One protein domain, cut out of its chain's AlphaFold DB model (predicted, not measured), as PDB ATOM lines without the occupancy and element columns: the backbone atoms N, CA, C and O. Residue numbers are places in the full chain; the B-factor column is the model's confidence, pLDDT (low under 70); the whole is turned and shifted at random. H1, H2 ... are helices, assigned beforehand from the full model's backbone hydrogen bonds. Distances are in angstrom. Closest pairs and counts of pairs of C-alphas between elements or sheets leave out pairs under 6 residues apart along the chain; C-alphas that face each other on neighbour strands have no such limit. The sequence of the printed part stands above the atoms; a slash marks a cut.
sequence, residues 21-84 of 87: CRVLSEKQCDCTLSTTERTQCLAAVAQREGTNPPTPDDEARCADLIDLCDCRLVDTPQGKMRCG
ATOM      1  N   CYS A  21      39.712  99.535 -10.691       95.38
ATOM      2  CA  CYS A  21      40.108 100.238  -9.470       95.38
ATOM      3  C   CYS A  21      40.825 101.560  -9.739       95.38
ATOM      4  O   CYS A  21      40.590 102.549  -9.033       95.38
ATOM      5  N   ARG A  22      41.644 101.633 -10.793       95.25
ATOM      6  CA  ARG A  22      42.207 102.904 -11.240       95.25
ATOM      7  C   ARG A  22      41.135 103.820 -11.823       95.25
ATOM      8  O   ARG A  22      41.177 105.016 -11.560       95.25
ATOM      9  N   VAL A  23      40.164 103.308 -12.581       95.50
ATOM     10  CA  VAL A  23      39.034 104.119 -13.074       95.50
ATOM     11  C   VAL A  23      38.256 104.742 -11.914       95.50
ATOM     12  O   VAL A  23      38.058 105.956 -11.912       95.50
ATOM     13  N   LEU A  24      37.887 103.949 -10.907       95.94
ATOM     14  CA  LEU A  24      37.189 104.433  -9.716       95.94
ATOM     15  C   LEU A  24      38.016 105.481  -8.958       95.94
ATOM     16  O   LEU A  24      37.494 106.531  -8.594       95.94
ATOM     17  N   SER A  25      39.309 105.225  -8.757       95.50
ATOM     18  CA  SER A  25      40.201 106.152  -8.052       95.50
ATOM     19  C   SER A  25      40.386 107.474  -8.805       95.50
ATOM     20  O   SER A  25      40.375 108.538  -8.195       95.50
ATOM     21  N   GLU A  26      40.503 107.446 -10.135       95.06
ATOM     22  CA  GLU A  26      40.546 108.678 -10.929       95.06
ATOM     23  C   GLU A  26      39.220 109.447 -10.864       95.06
ATOM     24  O   GLU A  26      39.237 110.673 -10.771       95.06
ATOM     25  N   LYS A  27      38.078 108.748 -10.800       94.81
ATOM     26  CA  LYS A  27      36.774 109.386 -10.565       94.81
ATOM     27  C   LYS A  27      36.717 110.090  -9.204       94.81
ATOM     28  O   LYS A  27      36.140 111.167  -9.101       94.81
ATOM     29  N   GLN A  28      37.349 109.528  -8.171       95.12
ATOM     30  CA  GLN A  28      37.498 110.207  -6.878       95.12
ATOM     31  C   GLN A  28      38.386 111.460  -6.997       95.12
ATOM     32  O   GLN A  28      38.074 112.485  -6.394       95.12
ATOM     33  N   CYS A  29      39.450 111.425  -7.810       95.56
ATOM     34  CA  CYS A  29      40.289 112.601  -8.078       95.56
ATOM     35  C   CYS A  29      39.518 113.735  -8.776       95.56
ATOM     36  O   CYS A  29      39.790 114.914  -8.528       95.56
ATOM     37  N   ASP A  30      38.548 113.392  -9.627       93.69
ATOM     38  CA  ASP A  30      37.671 114.361 -10.292       93.69
ATOM     39  C   ASP A  30      36.735 115.095  -9.317       93.69
ATOM     40  O   ASP A  30      36.179 116.132  -9.673       93.69
ATOM     41  N   CYS A  31      36.593 114.616  -8.077       92.94
ATOM     42  CA  CYS A  31      35.811 115.298  -7.049       92.94
ATOM     43  C   CYS A  31      36.550 116.478  -6.392       92.94
ATOM     44  O   CYS A  31      35.942 117.231  -5.634       92.94
ATOM     45  N   THR A  32      37.847 116.655  -6.663       89.69
ATOM     46  CA  THR A  32      38.616 117.808  -6.168       89.69
ATOM     47  C   THR A  32      38.285 119.077  -6.965       89.69
ATOM     48  O   THR A  32      38.054 119.024  -8.173       89.69
ATOM     49  N   LEU A  33      38.275 120.243  -6.308       86.31
ATOM     50  CA  LEU A  33      37.990 121.529  -6.970       86.31
ATOM     51  C   LEU A  33      39.238 122.162  -7.604       86.31
ATOM     52  O   LEU A  33      39.124 122.998  -8.500       86.31
ATOM     53  N   SER A  34      40.432 121.793  -7.135       94.75
ATOM     54  CA  SER A  34      41.700 122.348  -7.606       94.75
ATOM     55  C   SER A  34      42.343 121.464  -8.670       94.75
ATOM     56  O   SER A  34      42.626 120.288  -8.443       94.75
ATOM     57  N   THR A  35      42.700 122.056  -9.812       93.75
ATOM     58  CA  THR A  35      43.449 121.373 -10.881       93.75
ATOM     59  C   THR A  35      44.781 120.797 -10.388       93.75
ATOM     60  O   THR A  35      45.215 119.739 -10.854       93.75
ATOM     61  N   THR A  36      45.432 121.468  -9.435       96.31
ATOM     62  CA  THR A  36      46.691 121.002  -8.840       96.31
ATOM     63  C   THR A  36      46.469 119.739  -8.012       96.31
ATOM     64  O   THR A  36      47.186 118.757  -8.202       96.31
ATOM     65  N   GLU A  37      45.450 119.734  -7.148       94.44
ATOM     66  CA  GLU A  37      45.095 118.577  -6.313       94.44
ATOM     67  C   GLU A  37      44.681 117.389  -7.180       94.44
ATOM     68  O   GLU A  37      45.170 116.275  -6.987       94.44
ATOM     69  N   ARG A  38      43.872 117.641  -8.216       95.94
ATOM     70  CA  ARG A  38      43.493 116.633  -9.207       95.94
ATOM     71  C   ARG A  38      44.716 116.002  -9.865       95.94
ATOM     72  O   ARG A  38      44.826 114.782  -9.921       95.94
ATOM     73  N   THR A  39      45.650 116.819 -10.349       96.44
ATOM     74  CA  THR A  39      46.850 116.332 -11.049       96.44
ATOM     75  C   THR A  39      47.728 115.482 -10.129       96.44
ATOM     76  O   THR A  39      48.193 114.416 -10.532       96.44
ATOM     77  N   GLN A  40      47.913 115.915  -8.878       96.69
ATOM     78  CA  GLN A  40      48.647 115.150  -7.869       96.69
ATOM     79  C   GLN A  40      47.953 113.818  -7.552       96.69
ATOM     80  O   GLN A  40      48.614 112.782  -7.477       96.69
ATOM     81  N   CYS A  41      46.624 113.829  -7.430       96.25
ATOM     82  CA  CYS A  41      45.827 112.632  -7.192       96.25
ATOM     83  C   CYS A  41      45.962 111.623  -8.344       96.25
ATOM     84  O   CYS A  41      46.299 110.465  -8.101       96.25
ATOM     85  N   LEU A  42      45.806 112.063  -9.598       95.88
ATOM     86  CA  LEU A  42      45.943 111.199 -10.777       95.88
ATOM     87  C   LEU A  42      47.334 110.557 -10.867       95.88
ATOM     88  O   LEU A  42      47.448 109.361 -11.141       95.88
ATOM     89  N   ALA A  43      48.392 111.328 -10.590       95.38
ATOM     90  CA  ALA A  43      49.757 110.810 -10.562       95.38
ATOM     91  C   ALA A  43      49.946 109.750  -9.463       95.38
ATOM     92  O   ALA A  43      50.528 108.692  -9.708       95.38
ATOM     93  N   ALA A  44      49.410 109.998  -8.263       95.25
ATOM     94  CA  ALA A  44      49.484 109.053  -7.154       95.25
ATOM     95  C   ALA A  44      48.710 107.755  -7.438       95.25
ATOM     96  O   ALA A  44      49.198 106.671  -7.127       95.25
ATOM     97  N   VAL A  45      47.527 107.847  -8.047       94.62
ATOM     98  CA  VAL A  45      46.709 106.687  -8.426       94.62
ATOM     99  C   VAL A  45      47.426 105.819  -9.462       94.62
ATOM    100  O   VAL A  45      47.515 104.605  -9.278       94.62
ATOM    101  N   ALA A  46      47.992 106.428 -10.510       91.69
ATOM    102  CA  ALA A  46      48.748 105.701 -11.529       91.69
ATOM    103  C   ALA A  46      49.974 104.985 -10.933       91.69
ATOM    104  O   ALA A  46      50.237 103.826 -11.252       91.69
ATOM    105  N   GLN A  47      50.689 105.642 -10.013       93.69
ATOM    106  CA  GLN A  47      51.814 105.023  -9.311       93.69
ATOM    107  C   GLN A  47      51.365 103.839  -8.441       93.69
ATOM    108  O   GLN A  47      52.027 102.802  -8.426       93.69
ATOM    109  N   ARG A  48      50.246 103.982  -7.717       90.88
ATOM    110  CA  ARG A  48      49.721 102.934  -6.830       90.88
ATOM    111  C   ARG A  48      49.326 101.683  -7.597       90.88
ATOM    112  O   ARG A  48      49.736 100.613  -7.168       90.88
ATOM    113  N   GLU A  49      48.620 101.816  -8.720       88.56
ATOM    114  CA  GLU A  49      48.263 100.684  -9.592       88.56
ATOM    115  C   GLU A  49      49.509  99.891 -10.018       88.56
ATOM    116  O   GLU A  49      49.517  98.666  -9.939       88.56
ATOM    117  N   GLY A  50      50.594 100.583 -10.384       87.38
ATOM    118  CA  GLY A  50      51.850  99.929 -10.765       87.38
ATOM    119  C   GLY A  50      52.545  99.179  -9.622       87.38
ATOM    120  O   GLY A  50      53.246  98.201  -9.867       87.38
ATOM    121  N   THR A  51      52.363  99.621  -8.374       91.50
ATOM    122  CA  THR A  51      52.986  99.003  -7.182       91.50
ATOM    123  C   THR A  51      52.088  98.017  -6.436       91.50
ATOM    124  O   THR A  51      52.587  97.211  -5.657       91.50
ATOM    125  N   ASN A  52      50.776  98.099  -6.643       89.06
ATOM    126  CA  ASN A  52      49.756  97.294  -5.988       89.06
ATOM    127  C   ASN A  52      48.660  96.956  -7.010       89.06
ATOM    128  O   ASN A  52      47.612  97.613  -7.024       89.06
ATOM    129  N   PRO A  53      48.923  95.995  -7.909       89.56
ATOM    130  CA  PRO A  53      47.953  95.603  -8.914       89.56
ATOM    131  C   PRO A  53      46.721  94.972  -8.236       89.56
ATOM    132  O   PRO A  53      46.888  94.125  -7.353       89.56
ATOM    133  N   PRO A  54      45.498  95.367  -8.622       91.56
ATOM    134  CA  PRO A  54      44.273  94.812  -8.054       91.56
ATOM    135  C   PRO A  54      44.102  93.328  -8.402       91.56
ATOM    136  O   PRO A  54      44.496  92.862  -9.476       91.56
ATOM    137  N   THR A  55      43.499  92.576  -7.482       94.31
ATOM    138  CA  THR A  55      43.068  91.198  -7.740       94.31
ATOM    139  C   THR A  55      41.795  91.175  -8.600       94.31
ATOM    140  O   THR A  55      41.116  92.194  -8.714       94.31
ATOM    141  N   PRO A  56      41.403  90.025  -9.182       94.94
ATOM    142  CA  PRO A  56      40.133  89.924  -9.906       94.94
ATOM    143  C   PRO A  56      38.901  90.297  -9.064       94.94
ATOM    144  O   PRO A  56      37.958  90.886  -9.592       94.94
ATOM    145  N   ASP A  57      38.916  89.993  -7.763       95.19
ATOM    146  CA  ASP A  57      37.826  90.358  -6.849       95.19
ATOM    147  C   ASP A  57      37.800  91.871  -6.590       95.19
ATOM    148  O   ASP A  57      36.725  92.475  -6.549       95.19
ATOM    149  N   ASP A  58      38.976  92.501  -6.476       94.50
ATOM    150  CA  ASP A  58      39.081  93.960  -6.388       94.50
ATOM    151  C   ASP A  58      38.543  94.617  -7.662       94.50
ATOM    152  O   ASP A  58      37.758  95.558  -7.579       94.50
ATOM    153  N   GLU A  59      38.905  94.099  -8.839       95.75
ATOM    154  CA  GLU A  59      38.429  94.603 -10.131       95.75
ATOM    155  C   GLU A  59      36.900  94.571 -10.226       95.75
ATOM    156  O   GLU A  59      36.285  95.573 -10.597       95.75
ATOM    157  N   ALA A  60      36.277  93.453  -9.841       95.50
ATOM    158  CA  ALA A  60      34.822  93.322  -9.822       95.50
ATOM    159  C   ALA A  60      34.180  94.319  -8.845       95.50
ATOM    160  O   ALA A  60      33.270  95.061  -9.216       95.50
ATOM    161  N   ARG A  61      34.711  94.412  -7.620       94.88
ATOM    162  CA  ARG A  61      34.217  95.357  -6.613       94.88
ATOM    163  C   ARG A  61      34.338  96.807  -7.077       94.88
ATOM    164  O   ARG A  61      33.432  97.605  -6.855       94.88
ATOM    165  N   CYS A  62      35.461  97.171  -7.684       95.44
ATOM    166  CA  CYS A  62      35.675  98.512  -8.201       95.44
ATOM    167  C   CYS A  62      34.710  98.816  -9.353       95.44
ATOM    168  O   CYS A  62      34.130  99.899  -9.361       95.44
ATOM    169  N   ALA A  63      34.489  97.864 -10.266       95.88
ATOM    170  CA  ALA A  63      33.542  98.005 -11.370       95.88
ATOM    171  C   ALA A  63      32.122  98.333 -10.881       95.88
ATOM    172  O   ALA A  63      31.509  99.276 -11.382       95.88
ATOM    173  N   ASP A  64      31.651  97.642  -9.839       96.62
ATOM    174  CA  ASP A  64      30.327  97.870  -9.245       96.62
ATOM    175  C   ASP A  64      30.159  99.285  -8.660       96.62
ATOM    176  O   ASP A  64      29.043  99.797  -8.548       96.62
ATOM    177  N   LEU A  65      31.260  99.940  -8.278       96.50
ATOM    178  CA  LEU A  65      31.253 101.253  -7.629       96.50
ATOM    179  C   LEU A  65      31.468 102.420  -8.603       96.50
ATOM    180  O   LEU A  65      31.118 103.555  -8.260       96.50
ATOM    181  N   ILE A  66      32.017 102.181  -9.804       94.62
ATOM    182  CA  ILE A  66      32.371 103.243 -10.767       94.62
ATOM    183  C   ILE A  66      31.174 104.145 -11.045       94.62
ATOM    184  O   ILE A  66      31.290 105.362 -10.899       94.62
ATOM    185  N   ASP A  67      30.017 103.581 -11.376       93.50
ATOM    186  CA  ASP A  67      28.824 104.368 -11.702       93.50
ATOM    187  C   ASP A  67      28.084 104.877 -10.458       93.50
ATOM    188  O   ASP A  67      27.301 105.827 -10.531       93.50
ATOM    189  N   LEU A  68      28.372 104.308  -9.285       94.75
ATOM    190  CA  LEU A  68      27.727 104.679  -8.030       94.75
ATOM    191  C   LEU A  68      28.378 105.878  -7.346       94.75
ATOM    192  O   LEU A  68      27.676 106.585  -6.617       94.75
ATOM    193  N   CYS A  69      29.675 106.096  -7.553       95.31
ATOM    194  CA  CYS A  69      30.414 107.179  -6.921       95.31
ATOM    195  C   CYS A  69      30.003 108.547  -7.492       95.31
ATOM    196  O   CYS A  69      30.234 108.830  -8.666       95.31
ATOM    197  N   ASP A  70      29.390 109.407  -6.678       94.56
ATOM    198  CA  ASP A  70      28.932 110.746  -7.072       94.56
ATOM    199  C   ASP A  70      29.662 111.805  -6.243       94.56
ATOM    200  O   ASP A  70      29.511 111.851  -5.019       94.56
ATOM    201  N   CYS A  71      30.421 112.683  -6.904       93.56
ATOM    202  CA  CYS A  71      31.182 113.745  -6.246       93.56
ATOM    203  C   CYS A  71      30.306 114.708  -5.438       93.56
ATOM    204  O   CYS A  71      30.772 115.279  -4.461       93.56
ATOM    205  N   ARG A  72      29.018 114.850  -5.772       94.19
ATOM    206  CA  ARG A  72      28.082 115.676  -4.989       94.19
ATOM    207  C   ARG A  72      27.781 115.081  -3.614       94.19
ATOM    208  O   ARG A  72      27.277 115.781  -2.743       94.19
ATOM    209  N   LEU A  73      28.034 113.784  -3.443       95.00
ATOM    210  CA  LEU A  73      27.733 113.030  -2.232       95.00
ATOM    211  C   LEU A  73      28.989 112.482  -1.550       95.00
ATOM    212  O   LEU A  73      28.847 111.910  -0.472       95.00
ATOM    213  N   VAL A  74      30.186 112.639  -2.130       93.38
ATOM    214  CA  VAL A  74      31.429 111.973  -1.688       93.38
ATOM    215  C   VAL A  74      31.790 112.249  -0.225       93.38
ATOM    216  O   VAL A  74      32.360 111.388   0.437       93.38
ATOM    217  N   ASP A  75      31.378 113.395   0.319       92.75
ATOM    218  CA  ASP A  75      31.621 113.753   1.721       92.75
ATOM    219  C   ASP A  75      30.584 113.182   2.701       92.75
ATOM    220  O   ASP A  75      30.819 113.141   3.912       92.75
ATOM    221  N   THR A  76      29.453 112.688   2.197       95.31
ATOM    222  CA  THR A  76      28.422 112.033   3.011       95.31
ATOM    223  C   THR A  76      28.827 110.597   3.365       95.31
ATOM    224  O   THR A  76      29.551 109.956   2.599       95.31
ATOM    225  N   PRO A  77      28.312 110.020   4.468       95.88
ATOM    226  CA  PRO A  77      28.567 108.615   4.792       95.88
ATOM    227  C   PRO A  77      28.191 107.661   3.647       95.88
ATOM    228  O   PRO A  77      28.954 106.762   3.304       95.88
ATOM    229  N   GLN A  78      27.043 107.897   3.004       93.69
ATOM    230  CA  GLN A  78      26.572 107.057   1.905       93.69
ATOM    231  C   GLN A  78      27.430 107.201   0.644       93.69
ATOM    232  O   GLN A  78      27.701 106.205  -0.024       93.69
ATOM    233  N   GLY A  79      27.885 108.413   0.321       94.19
ATOM    234  CA  GLY A  79      28.780 108.629  -0.814       94.19
ATOM    235  C   GLY A  79      30.148 107.992  -0.609       94.19
ATOM    236  O   GLY A  79      30.645 107.352  -1.530       94.19
ATOM    237  N   LYS A  80      30.712 108.046   0.606       94.25
ATOM    238  CA  LYS A  80      31.972 107.351   0.923       94.25
ATOM    239  C   LYS A  80      31.873 105.846   0.690       94.25
ATOM    240  O   LYS A  80      32.779 105.282   0.085       94.25
ATOM    241  N   MET A  81      30.763 105.213   1.083       94.62
ATOM    242  CA  MET A  81      30.519 103.794   0.784       94.62
ATOM    243  C   MET A  81      30.396 103.536  -0.722       94.62
ATOM    244  O   MET A  81      31.051 102.646  -1.260       94.62
ATOM    245  N   ARG A  82      29.618 104.361  -1.436       94.94
ATOM    246  CA  ARG A  82      29.420 104.247  -2.894       94.94
ATOM    247  C   ARG A  82      30.675 104.535  -3.721       94.94
ATOM    248  O   ARG A  82      30.729 104.141  -4.878       94.94
ATOM    249  N   CYS A  83      31.659 105.214  -3.142       94.44
ATOM    250  CA  CYS A  83      32.967 105.452  -3.744       94.44
ATOM    251  C   CYS A  83      34.047 104.473  -3.254       94.44
ATOM    252  O   CYS A  83      35.185 104.586  -3.696       94.44
ATOM    253  N   GLY A  84      33.732 103.534  -2.352       93.06
ATOM    254  CA  GLY A  84      34.710 102.586  -1.801       93.06
ATOM    255  C   GLY A  84      35.736 103.208  -0.843       93.06
ATOM    256  O   GLY A  84      36.805 102.644  -0.644       93.06
TER     257      GLY A  84
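AT A GLANCE: This is residues 21 to 84 of the 87 residues of an uncharacterized protein of Archangium gephyra (UniProt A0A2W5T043). What shape is it? H1 sits mid-row between H2, with which it forms a helical hairpin, and H3, while short H4 folds back near H3's last residues. What makes it up? The 64 printed residues include four named helices, H1 to H4 in order, and no named strand: all helix. It is compact, with radius of gyration of the C-alphas 11.8 A and spans of 30 by 26 by 15 A.

HOW THE PARTS SIT: What touches first? H1, residues 21 to 29, touches H2, residues 35 to 51, opposite ways at a shallow 17 degrees; closest C-alphas, Cys 29 and Arg 38, 5.3 A. H1 touches H3, residues 56 to 66, the same way at a shallow 33 degrees, only just short of steep; closest C-alphas, Cys 21 and Cys 62, 4.9 A. And H4? H4, residues 77 to 82, is close to H3 but not clearly touching; closest C-alphas, Leu 65 and Arg 82, 5.9 A. In H1 to H4 every O i to N i+4 pair is within hydrogen-bond range.

IN THESE COORDINATES: Where does H1 begin? C-alpha 21 is at (40.108, 100.238, -9.470). How long are the helices? H1 spans 12.4 A, H2 24.6 A, H3 15.4 A and H4 8.9 A.

THE WHOLE: Any cut? The printed part has no cut. Low confidence? No printed residue is under 70.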